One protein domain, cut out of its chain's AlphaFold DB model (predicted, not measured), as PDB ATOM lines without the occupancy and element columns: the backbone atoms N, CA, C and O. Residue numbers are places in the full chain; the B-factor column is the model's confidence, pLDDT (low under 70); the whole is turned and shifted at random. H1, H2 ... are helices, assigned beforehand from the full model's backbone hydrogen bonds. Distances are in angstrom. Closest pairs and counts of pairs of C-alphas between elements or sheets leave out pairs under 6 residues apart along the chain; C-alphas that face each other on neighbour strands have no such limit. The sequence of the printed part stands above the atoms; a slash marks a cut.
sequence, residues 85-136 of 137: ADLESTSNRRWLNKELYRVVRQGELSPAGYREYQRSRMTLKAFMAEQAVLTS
ATOM      1  N   ALA A  85     -40.334 -30.733 -18.396       93.75
ATOM      2  CA  ALA A  85     -41.441 -30.842 -17.443       93.75
ATOM      3  C   ALA A  85     -42.363 -32.025 -17.777       93.75
ATOM      4  O   ALA A  85     -42.805 -32.760 -16.896       93.75
ATOM      5  N   ASP A  86     -42.615 -32.250 -19.064       94.88
ATOM      6  CA  ASP A  86     -43.346 -33.416 -19.533       94.88
ATOM      7  C   ASP A  86     -42.618 -34.731 -19.225       94.88
ATOM      8  O   ASP A  86     -43.230 -35.663 -18.696       94.88
ATOM      9  N   LEU A  87     -41.314 -34.796 -19.507       90.75
ATOM     10  CA  LEU A  87     -40.481 -35.979 -19.262       90.75
ATOM     11  C   LEU A  87     -40.357 -36.326 -17.771       90.75
ATOM     12  O   LEU A  87     -40.210 -37.500 -17.437       90.75
ATOM     13  N   GLU A  88     -40.413 -35.327 -16.892       92.94
ATOM     14  CA  GLU A  88     -40.441 -35.504 -15.437       92.94
ATOM     15  C   GLU A  88     -41.829 -35.930 -14.941       92.94
ATOM     16  O   GLU A  88     -41.942 -36.726 -14.009       92.94
ATOM     17  N   SER A  89     -42.894 -35.435 -15.578       90.31
ATOM     18  CA  SER A  89     -44.275 -35.695 -15.155       90.31
ATOM     19  C   SER A  89     -44.796 -37.091 -15.506       90.31
ATOM     20  O   SER A  89     -45.755 -37.559 -14.889       90.31
ATOM     21  N   THR A  90     -44.214 -37.766 -16.506       88.56
ATOM     22  CA  THR A  90     -44.708 -39.070 -16.962       88.56
ATOM     23  C   THR A  90     -43.618 -39.984 -17.507       88.56
ATOM     24  O   THR A  90     -42.753 -39.592 -18.285       88.56
ATOM     25  N   SER A  91     -43.714 -41.271 -17.170       86.56
ATOM     26  CA  SER A  91     -42.889 -42.319 -17.776       86.56
ATOM     27  C   SER A  91     -43.412 -42.772 -19.148       86.56
ATOM     28  O   SER A  91     -42.691 -43.428 -19.902       86.56
ATOM     29  N   ASN A  92     -44.644 -42.403 -19.530       91.31
ATOM     30  CA  ASN A  92     -45.273 -42.845 -20.777       91.31
ATOM     31  C   ASN A  92     -44.934 -41.935 -21.971       91.31
ATOM     32  O   ASN A  92     -45.801 -41.307 -22.584       91.31
ATOM     33  N   ARG A  93     -43.650 -41.914 -22.342       89.94
ATOM     34  CA  ARG A  93     -43.130 -41.115 -23.468       89.94
ATOM     35  C   ARG A  93     -43.824 -41.421 -24.794       89.94
ATOM     36  O   ARG A  93     -44.056 -40.528 -25.600       89.94
ATOM     37  N   ARG A  94     -44.194 -42.686 -25.024       91.25
ATOM     38  CA  ARG A  94     -44.855 -43.101 -26.270       91.25
ATOM     39  C   ARG A  94     -46.227 -42.455 -26.424       91.25
ATOM     40  O   ARG A  94     -46.574 -42.043 -27.528       91.25
ATOM     41  N   TRP A  95     -47.015 -42.416 -25.353       92.25
ATOM     42  CA  TRP A  95     -48.310 -41.746 -25.379       92.25
ATOM     43  C   TRP A  95     -48.137 -40.244 -25.585       92.25
ATOM     44  O   TRP A  95     -48.793 -39.680 -26.454       92.25
ATOM     45  N   LEU A  96     -47.196 -39.623 -24.874       93.38
ATOM     46  CA  LEU A  96     -46.984 -38.187 -24.986       93.38
ATOM     47  C   LEU A  96     -46.533 -37.759 -26.387       93.38
ATOM     48  O   LEU A  96     -47.080 -36.809 -26.933       93.38
ATOM     49  N   ASN A  97     -45.611 -38.492 -27.014       93.25
ATOM     50  CA  ASN A  97     -45.192 -38.195 -28.386       93.25
ATOM     51  C   ASN A  97     -46.358 -38.326 -29.375       93.25
ATOM     52  O   ASN A  97     -46.480 -37.520 -30.295       93.25
ATOM     53  N   LYS A  98     -47.238 -39.319 -29.179       94.12
ATOM     54  CA  LYS A  98     -48.459 -39.453 -29.989       94.12
ATOM     55  C   LYS A  98     -49.394 -38.268 -29.792       94.12
ATOM     56  O   LYS A  98     -49.967 -37.797 -30.769       94.12
ATOM     57  N   GLU A  99     -49.541 -37.803 -28.559       95.06
ATOM     58  CA  GLU A  99     -50.411 -36.679 -28.236       95.06
ATOM     59  C   GLU A  99     -49.861 -35.363 -28.788       95.06
ATOM     60  O   GLU A  99     -50.586 -34.640 -29.465       95.06
ATOM     61  N   LEU A 100     -48.562 -35.101 -28.618       95.31
ATOM     62  CA  LEU A 100     -47.874 -33.950 -29.203       95.31
ATOM     63  C   LEU A 100     -48.004 -33.937 -30.734       95.31
ATOM     64  O   LEU A 100     -48.346 -32.918 -31.335       95.31
ATOM     65  N   TYR A 101     -47.798 -35.090 -31.370       95.50
ATOM     66  CA  TYR A 101     -48.016 -35.241 -32.805       95.50
ATOM     67  C   TYR A 101     -49.471 -34.964 -33.191       95.50
ATOM     68  O   TYR A 101     -49.718 -34.255 -34.164       95.50
ATOM     69  N   ARG A 102     -50.442 -35.486 -32.432       95.06
ATOM     70  CA  ARG A 102     -51.875 -35.284 -32.681       95.06
ATOM     71  C   ARG A 102     -52.246 -33.802 -32.633       95.06
ATOM     72  O   ARG A 102     -52.830 -33.319 -33.602       95.06
ATOM     73  N   VAL A 103     -51.897 -33.090 -31.557       95.56
ATOM     74  CA  VAL A 103     -52.280 -31.677 -31.372       95.56
ATOM     75  C   VAL A 103     -51.670 -30.780 -32.447       95.56
ATOM     76  O   VAL A 103     -52.343 -29.885 -32.953       95.56
ATOM     77  N   VAL A 104     -50.430 -31.049 -32.867       96.06
ATOM     78  CA  VAL A 104     -49.777 -30.319 -33.962       96.06
ATOM     79  C   VAL A 104     -50.419 -30.644 -35.303       96.06
ATOM     80  O   VAL A 104     -50.768 -29.744 -36.067       96.06
ATOM     81  N   ARG A 105     -50.607 -31.935 -35.592       95.25
ATOM     82  CA  ARG A 105     -51.219 -32.408 -36.837       95.25
ATOM     83  C   ARG A 105     -52.606 -31.815 -37.030       95.25
ATOM     84  O   ARG A 105     -52.934 -31.408 -38.134       95.25
ATOM     85  N   GLN A 106     -53.400 -31.750 -35.966       93.38
ATOM     86  CA  GLN A 106     -54.734 -31.156 -35.981       93.38
ATOM     87  C   GLN A 106     -54.697 -29.625 -35.851       93.38
ATOM     88  O   GLN A 106     -55.746 -28.991 -35.823       93.38
ATOM     89  N   GLY A 107     -53.525 -28.994 -35.762       92.88
ATOM     90  CA  GLY A 107     -53.386 -27.544 -35.619       92.88
ATOM     91  C   GLY A 107     -54.016 -26.980 -34.346       92.88
ATOM     92  O   GLY A 107     -54.338 -25.801 -34.311       92.88
ATOM     93  N   GLU A 108     -54.246 -27.810 -33.326       93.94
ATOM     94  CA  GLU A 108     -54.542 -27.344 -31.965       93.94
ATOM     95  C   GLU A 108     -53.307 -26.656 -31.372       93.94
ATOM     96  O   GLU A 108     -53.427 -25.645 -30.690       93.94
ATOM     97  N   LEU A 109     -52.115 -27.161 -31.704       94.75
ATOM     98  CA  LEU A 109     -50.844 -26.511 -31.422       94.75
ATOM     99  C   LEU A 109     -50.219 -26.026 -32.735       94.75
ATOM    100  O   LEU A 109     -49.777 -26.822 -33.563       94.75
ATOM    101  N   SER A 110     -50.188 -24.709 -32.940       93.25
ATOM    102  CA  SER A 110     -49.553 -24.117 -34.124       93.25
ATOM    103  C   SER A 110     -48.022 -24.244 -34.061       93.25
ATOM    104  O   SER A 110     -47.466 -24.382 -32.972       93.25
ATOM    105  N   PRO A 111     -47.286 -24.114 -35.182       92.06
ATOM    106  CA  PRO A 111     -45.820 -24.099 -35.152       92.06
ATOM    107  C   PRO A 111     -45.225 -22.990 -34.274       92.06
ATOM    108  O   PRO A 111     -44.176 -23.173 -33.660       92.06
ATOM    109  N   ALA A 112     -45.891 -21.833 -34.190       92.38
ATOM    110  CA  ALA A 112     -45.503 -20.770 -33.266       92.38
ATOM    111  C   ALA A 112     -45.798 -21.157 -31.811       92.38
ATOM    112  O   ALA A 112     -44.915 -21.034 -30.967       92.38
ATOM    113  N   GLY A 113     -46.987 -21.707 -31.545       94.50
ATOM    114  CA  GLY A 113     -47.361 -22.222 -30.229       94.50
ATOM    115  C   GLY A 113     -46.432 -23.336 -29.751       94.50
ATOM    116  O   GLY A 113     -46.063 -23.350 -28.587       94.50
ATOM    117  N   TYR A 114     -45.962 -24.210 -30.646       95.38
ATOM    118  CA  TYR A 114     -44.965 -25.230 -30.322       95.38
ATOM    119  C   TYR A 114     -43.638 -24.612 -29.868       95.38
ATOM    120  O   TYR A 114     -43.052 -25.075 -28.894       95.38
ATOM    121  N   ARG A 115     -43.168 -23.543 -30.529       94.06
ATOM    122  CA  ARG A 115     -41.952 -22.834 -30.094       94.06
ATOM    123  C   ARG A 115     -42.115 -22.224 -28.705       94.06
ATOM    124  O   ARG A 115     -41.174 -22.279 -27.920       94.06
ATOM    125  N   GLU A 116     -43.287 -21.678 -28.398       95.38
ATOM    126  CA  GLU A 116     -43.580 -21.165 -27.056       95.38
ATOM    127  C   GLU A 116     -43.704 -22.292 -26.027       95.38
ATOM    128  O   GLU A 116     -43.108 -22.207 -24.957       95.38
ATOM    129  N   TYR A 117     -44.356 -23.401 -26.375       95.62
ATOM    130  CA  TYR A 117     -44.405 -24.609 -25.553       95.62
ATOM    131  C   TYR A 117     -42.998 -25.122 -25.213       95.62
ATOM    132  O   TYR A 117     -42.719 -25.376 -24.045       95.62
ATOM    133  N   GLN A 118     -42.078 -25.177 -26.180       95.38
ATOM    134  CA  GLN A 118     -40.682 -25.575 -25.949       95.38
ATOM    135  C   GLN A 118     -39.912 -24.617 -25.030       95.38
ATOM    136  O   GLN A 118     -39.009 -25.038 -24.310       95.38
ATOM    137  N   ARG A 119     -40.242 -23.322 -25.060       94.56
ATOM    138  CA  ARG A 119     -39.652 -22.310 -24.167       94.56
ATOM    139  C   ARG A 119     -40.293 -22.321 -22.784       94.56
ATOM    140  O   ARG A 119     -39.669 -21.886 -21.815       94.56
ATOM    141  N   SER A 120     -41.530 -22.798 -22.697       91.81
ATOM    142  CA  SER A 120     -42.253 -22.939 -21.447       91.81
ATOM    143  C   SER A 120     -41.619 -24.024 -20.574       91.81
ATOM    144  O   SER A 120     -41.013 -24.981 -21.052       91.81
ATOM    145  N   ARG A 121     -41.795 -23.901 -19.258       88.19
ATOM    146  CA  ARG A 121     -41.481 -24.975 -18.300       88.19
ATOM    147  C   ARG A 121     -42.725 -25.788 -17.945       88.19
ATOM    148  O   ARG A 121     -42.864 -26.248 -16.816       88.19
ATOM    149  N   MET A 122     -43.662 -25.901 -18.882       94.62
ATOM    150  CA  MET A 122     -44.966 -26.512 -18.653       94.62
ATOM    151  C   MET A 122     -45.060 -27.870 -19.336       94.62
ATOM    152  O   MET A 122     -44.384 -28.145 -20.330       94.62
ATOM    153  N   THR A 123     -45.934 -28.715 -18.794       95.81
ATOM    154  CA  THR A 123     -46.388 -29.915 -19.498       95.81
ATOM    155  C   THR A 123     -47.281 -29.515 -20.665       95.81
ATOM    156  O   THR A 123     -47.952 -28.477 -20.607       95.81
ATOM    157  N   LEU A 124     -47.362 -30.357 -21.694       95.19
ATOM    158  CA  LEU A 124     -48.235 -30.121 -22.845       95.19
ATOM    159  C   LEU A 124     -49.678 -29.862 -22.398       95.19
ATOM    160  O   LEU A 124     -50.322 -28.928 -22.863       95.19
ATOM    161  N   LYS A 125     -50.174 -30.644 -21.432       94.69
ATOM    162  CA  LYS A 125     -51.530 -30.488 -20.890       94.69
ATOM    163  C   LYS A 125     -51.750 -29.108 -20.265       94.69
ATOM    164  O   LYS A 125     -52.784 -28.494 -20.514       94.69
ATOM    165  N   ALA A 126     -50.810 -28.643 -19.442       95.19
ATOM    166  CA  ALA A 126     -50.928 -27.347 -18.780       95.19
ATOM    167  C   ALA A 126     -50.839 -26.196 -19.791       95.19
ATOM    168  O   ALA A 126     -51.658 -25.283 -19.744       95.19
ATOM    169  N   PHE A 127     -49.914 -26.294 -20.751       96.62
ATOM    170  CA  PHE A 127     -49.770 -25.308 -21.819       96.62
ATOM    171  C   PHE A 127     -51.044 -25.195 -22.668       96.62
ATOM    172  O   PHE A 127     -51.549 -24.099 -22.897       96.62
ATOM    173  N   MET A 128     -51.619 -26.325 -23.090       95.31
ATOM    174  CA  MET A 128     -52.851 -26.338 -23.887       95.31
ATOM    175  C   MET A 128     -54.054 -25.778 -23.115       95.31
ATOM    176  O   MET A 128     -54.891 -25.096 -23.703       95.31
ATOM    177  N   ALA A 129     -54.140 -26.029 -21.803       94.06
ATOM    178  CA  ALA A 129     -55.192 -25.460 -20.963       94.06
ATOM    179  C   ALA A 129     -55.089 -23.929 -20.871       94.06
ATOM    180  O   ALA A 129     -56.104 -23.244 -20.962       94.06
ATOM    181  N   GLU A 130     -53.875 -23.388 -20.745       92.88
ATOM    182  CA  GLU A 130     -53.642 -21.940 -20.740       92.88
ATOM    183  C   GLU A 130     -54.009 -21.301 -22.086       92.88
ATOM    184  O   GLU A 130     -54.719 -20.298 -22.122       92.88
ATOM    185  N   GLN A 131     -53.610 -21.923 -23.199       89.06
ATOM    186  CA  GLN A 131     -53.981 -21.449 -24.536       89.06
ATOM    187  C   GLN A 131     -55.503 -21.421 -24.736       89.06
ATOM    188  O   GLN A 131     -56.025 -20.446 -25.269       89.06
ATOM    189  N   ALA A 132     -56.223 -22.443 -24.263       87.62
ATOM    190  CA  ALA A 132     -57.679 -22.503 -24.382       87.62
ATOM    191  C   ALA A 132     -58.388 -21.360 -23.632       87.62
ATOM    192  O   ALA A 132     -59.399 -20.841 -24.111       87.62
ATOM    193  N   VAL A 133     -57.854 -20.945 -22.476       87.25
ATOM    194  CA  VAL A 133     -58.365 -19.787 -21.725       87.25
ATOM    195  C   VAL A 133     -58.140 -18.496 -22.510       87.25
ATOM    196  O   VAL A 133     -59.065 -17.700 -22.639       87.25
ATOM    197  N   LEU A 134     -56.948 -18.317 -23.085       80.62
ATOM    198  CA  LEU A 134     -56.604 -17.119 -23.856       80.62
ATOM    199  C   LEU A 134     -57.428 -16.968 -25.138       80.62
ATOM    200  O   LEU A 134     -57.711 -15.849 -25.543       80.62
ATOM    201  N   THR A 135     -57.827 -18.070 -25.775       75.38
ATOM    202  CA  THR A 135     -58.674 -18.030 -26.979       75.38
ATOM    203  C   THR A 135     -60.167 -17.875 -26.684       75.38
ATOM    204  O   THR A 135     -60.940 -17.666 -27.614       75.38
ATOM    205  N   SER A 136     -60.583 -18.022 -25.420       68.38
ATOM    206  CA  SER A 136     -61.989 -17.914 -24.991       68.38
ATOM    207  C   SER A 136     -62.331 -16.553 -24.363       68.38
ATOM    208  O   SER A 136     -63.480 -16.346 -23.971       68.38
TER     209      SER A 136
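What this domain is: This is residues 85 to 136 of the 137 residues of an uncharacterized protein of Arthrobacter sp. 147(2020) (UniProt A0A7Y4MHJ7). What shape does the printed part make? Three helices, H2, H3 and H4, stand around an open triangle, with H3 running back between H2 and H4 along the chain, and the short helix H1 sits at the end where H2 and H4 begin. The contacts are few: no helix touches another, though H2, H3 and H4 are near each other. What is it made of, and how large is it? The printed part has 52 residues with four named helices, in the order H1, H2, H3, H4, and no named strand; its class is all helix. It is compact, with a radius of gyration of the C-alphas of 10.7 A, and spans 31 by 22 by 18 A along its three main axes.

Where its parts are: Where do the first two helices lie? H1 is residues 85 to 89, 6.1 A from first to last C-alpha, and begins at C-alpha 85 at (-41.441, -30.842, -17.443). H2, the longest helix by residues, is residues 93 to 105, 17.9 A long, from C-alpha 93 at (-43.130, -41.115, -23.468). Where do the last two lie? H3 is residues 111 to 119, 12.7 A long. H4 is residues 124 to 135, 16.5 A long, and ends at C-alpha 135 at (-58.674, -18.030, -26.979).

How they stand to each other: How does H1 stand to the others? It is close to H2 but not clearly touching, the closest C-alphas being those of Leu 87 and Arg 93, 7.1 A apart. It is also close to H4 but not clearly touching, with the C-alphas of Asp 86 and Leu 124 closest at 6.8 A, while H1 and H3 are apart. How do H2, H3 and H4 stand to each other? H2 and H3 are close but not clearly touching, closest at the C-alphas of Val 104 and Pro 111, 7.5 A, and run opposite ways at a tilt of 36 degrees, only just steep. H2 and H4 are close but not clearly touching, closest at the C-alphas of Leu 100 and Leu 124, 7.4 A, and run the same way at a shallow tilt of 26 degrees. H3 and H4 are close but not clearly touching, closest at the C-alphas of Tyr 117 and Phe 127, 6.6 A, and run opposite ways at a steep tilt of 56 degrees. What do the backbones show? In H1, H2, H3 and H4 every O i to N i+4 pair is within hydrogen-bond range.

The domain as a whole: How far does it reach? The two C-alphas farthest apart are those of Ser 91 and Ser 136, at 31.8 A. Is it continuous? The printed part has no cut from residue 85 to residue 136, and the links H1 to H2, H2 to H3 and H3 to H4 are tight. Where is the model's confidence low? The mean pLDDT of the printed part is 92.1, and one residue, Ser 136, is under 70.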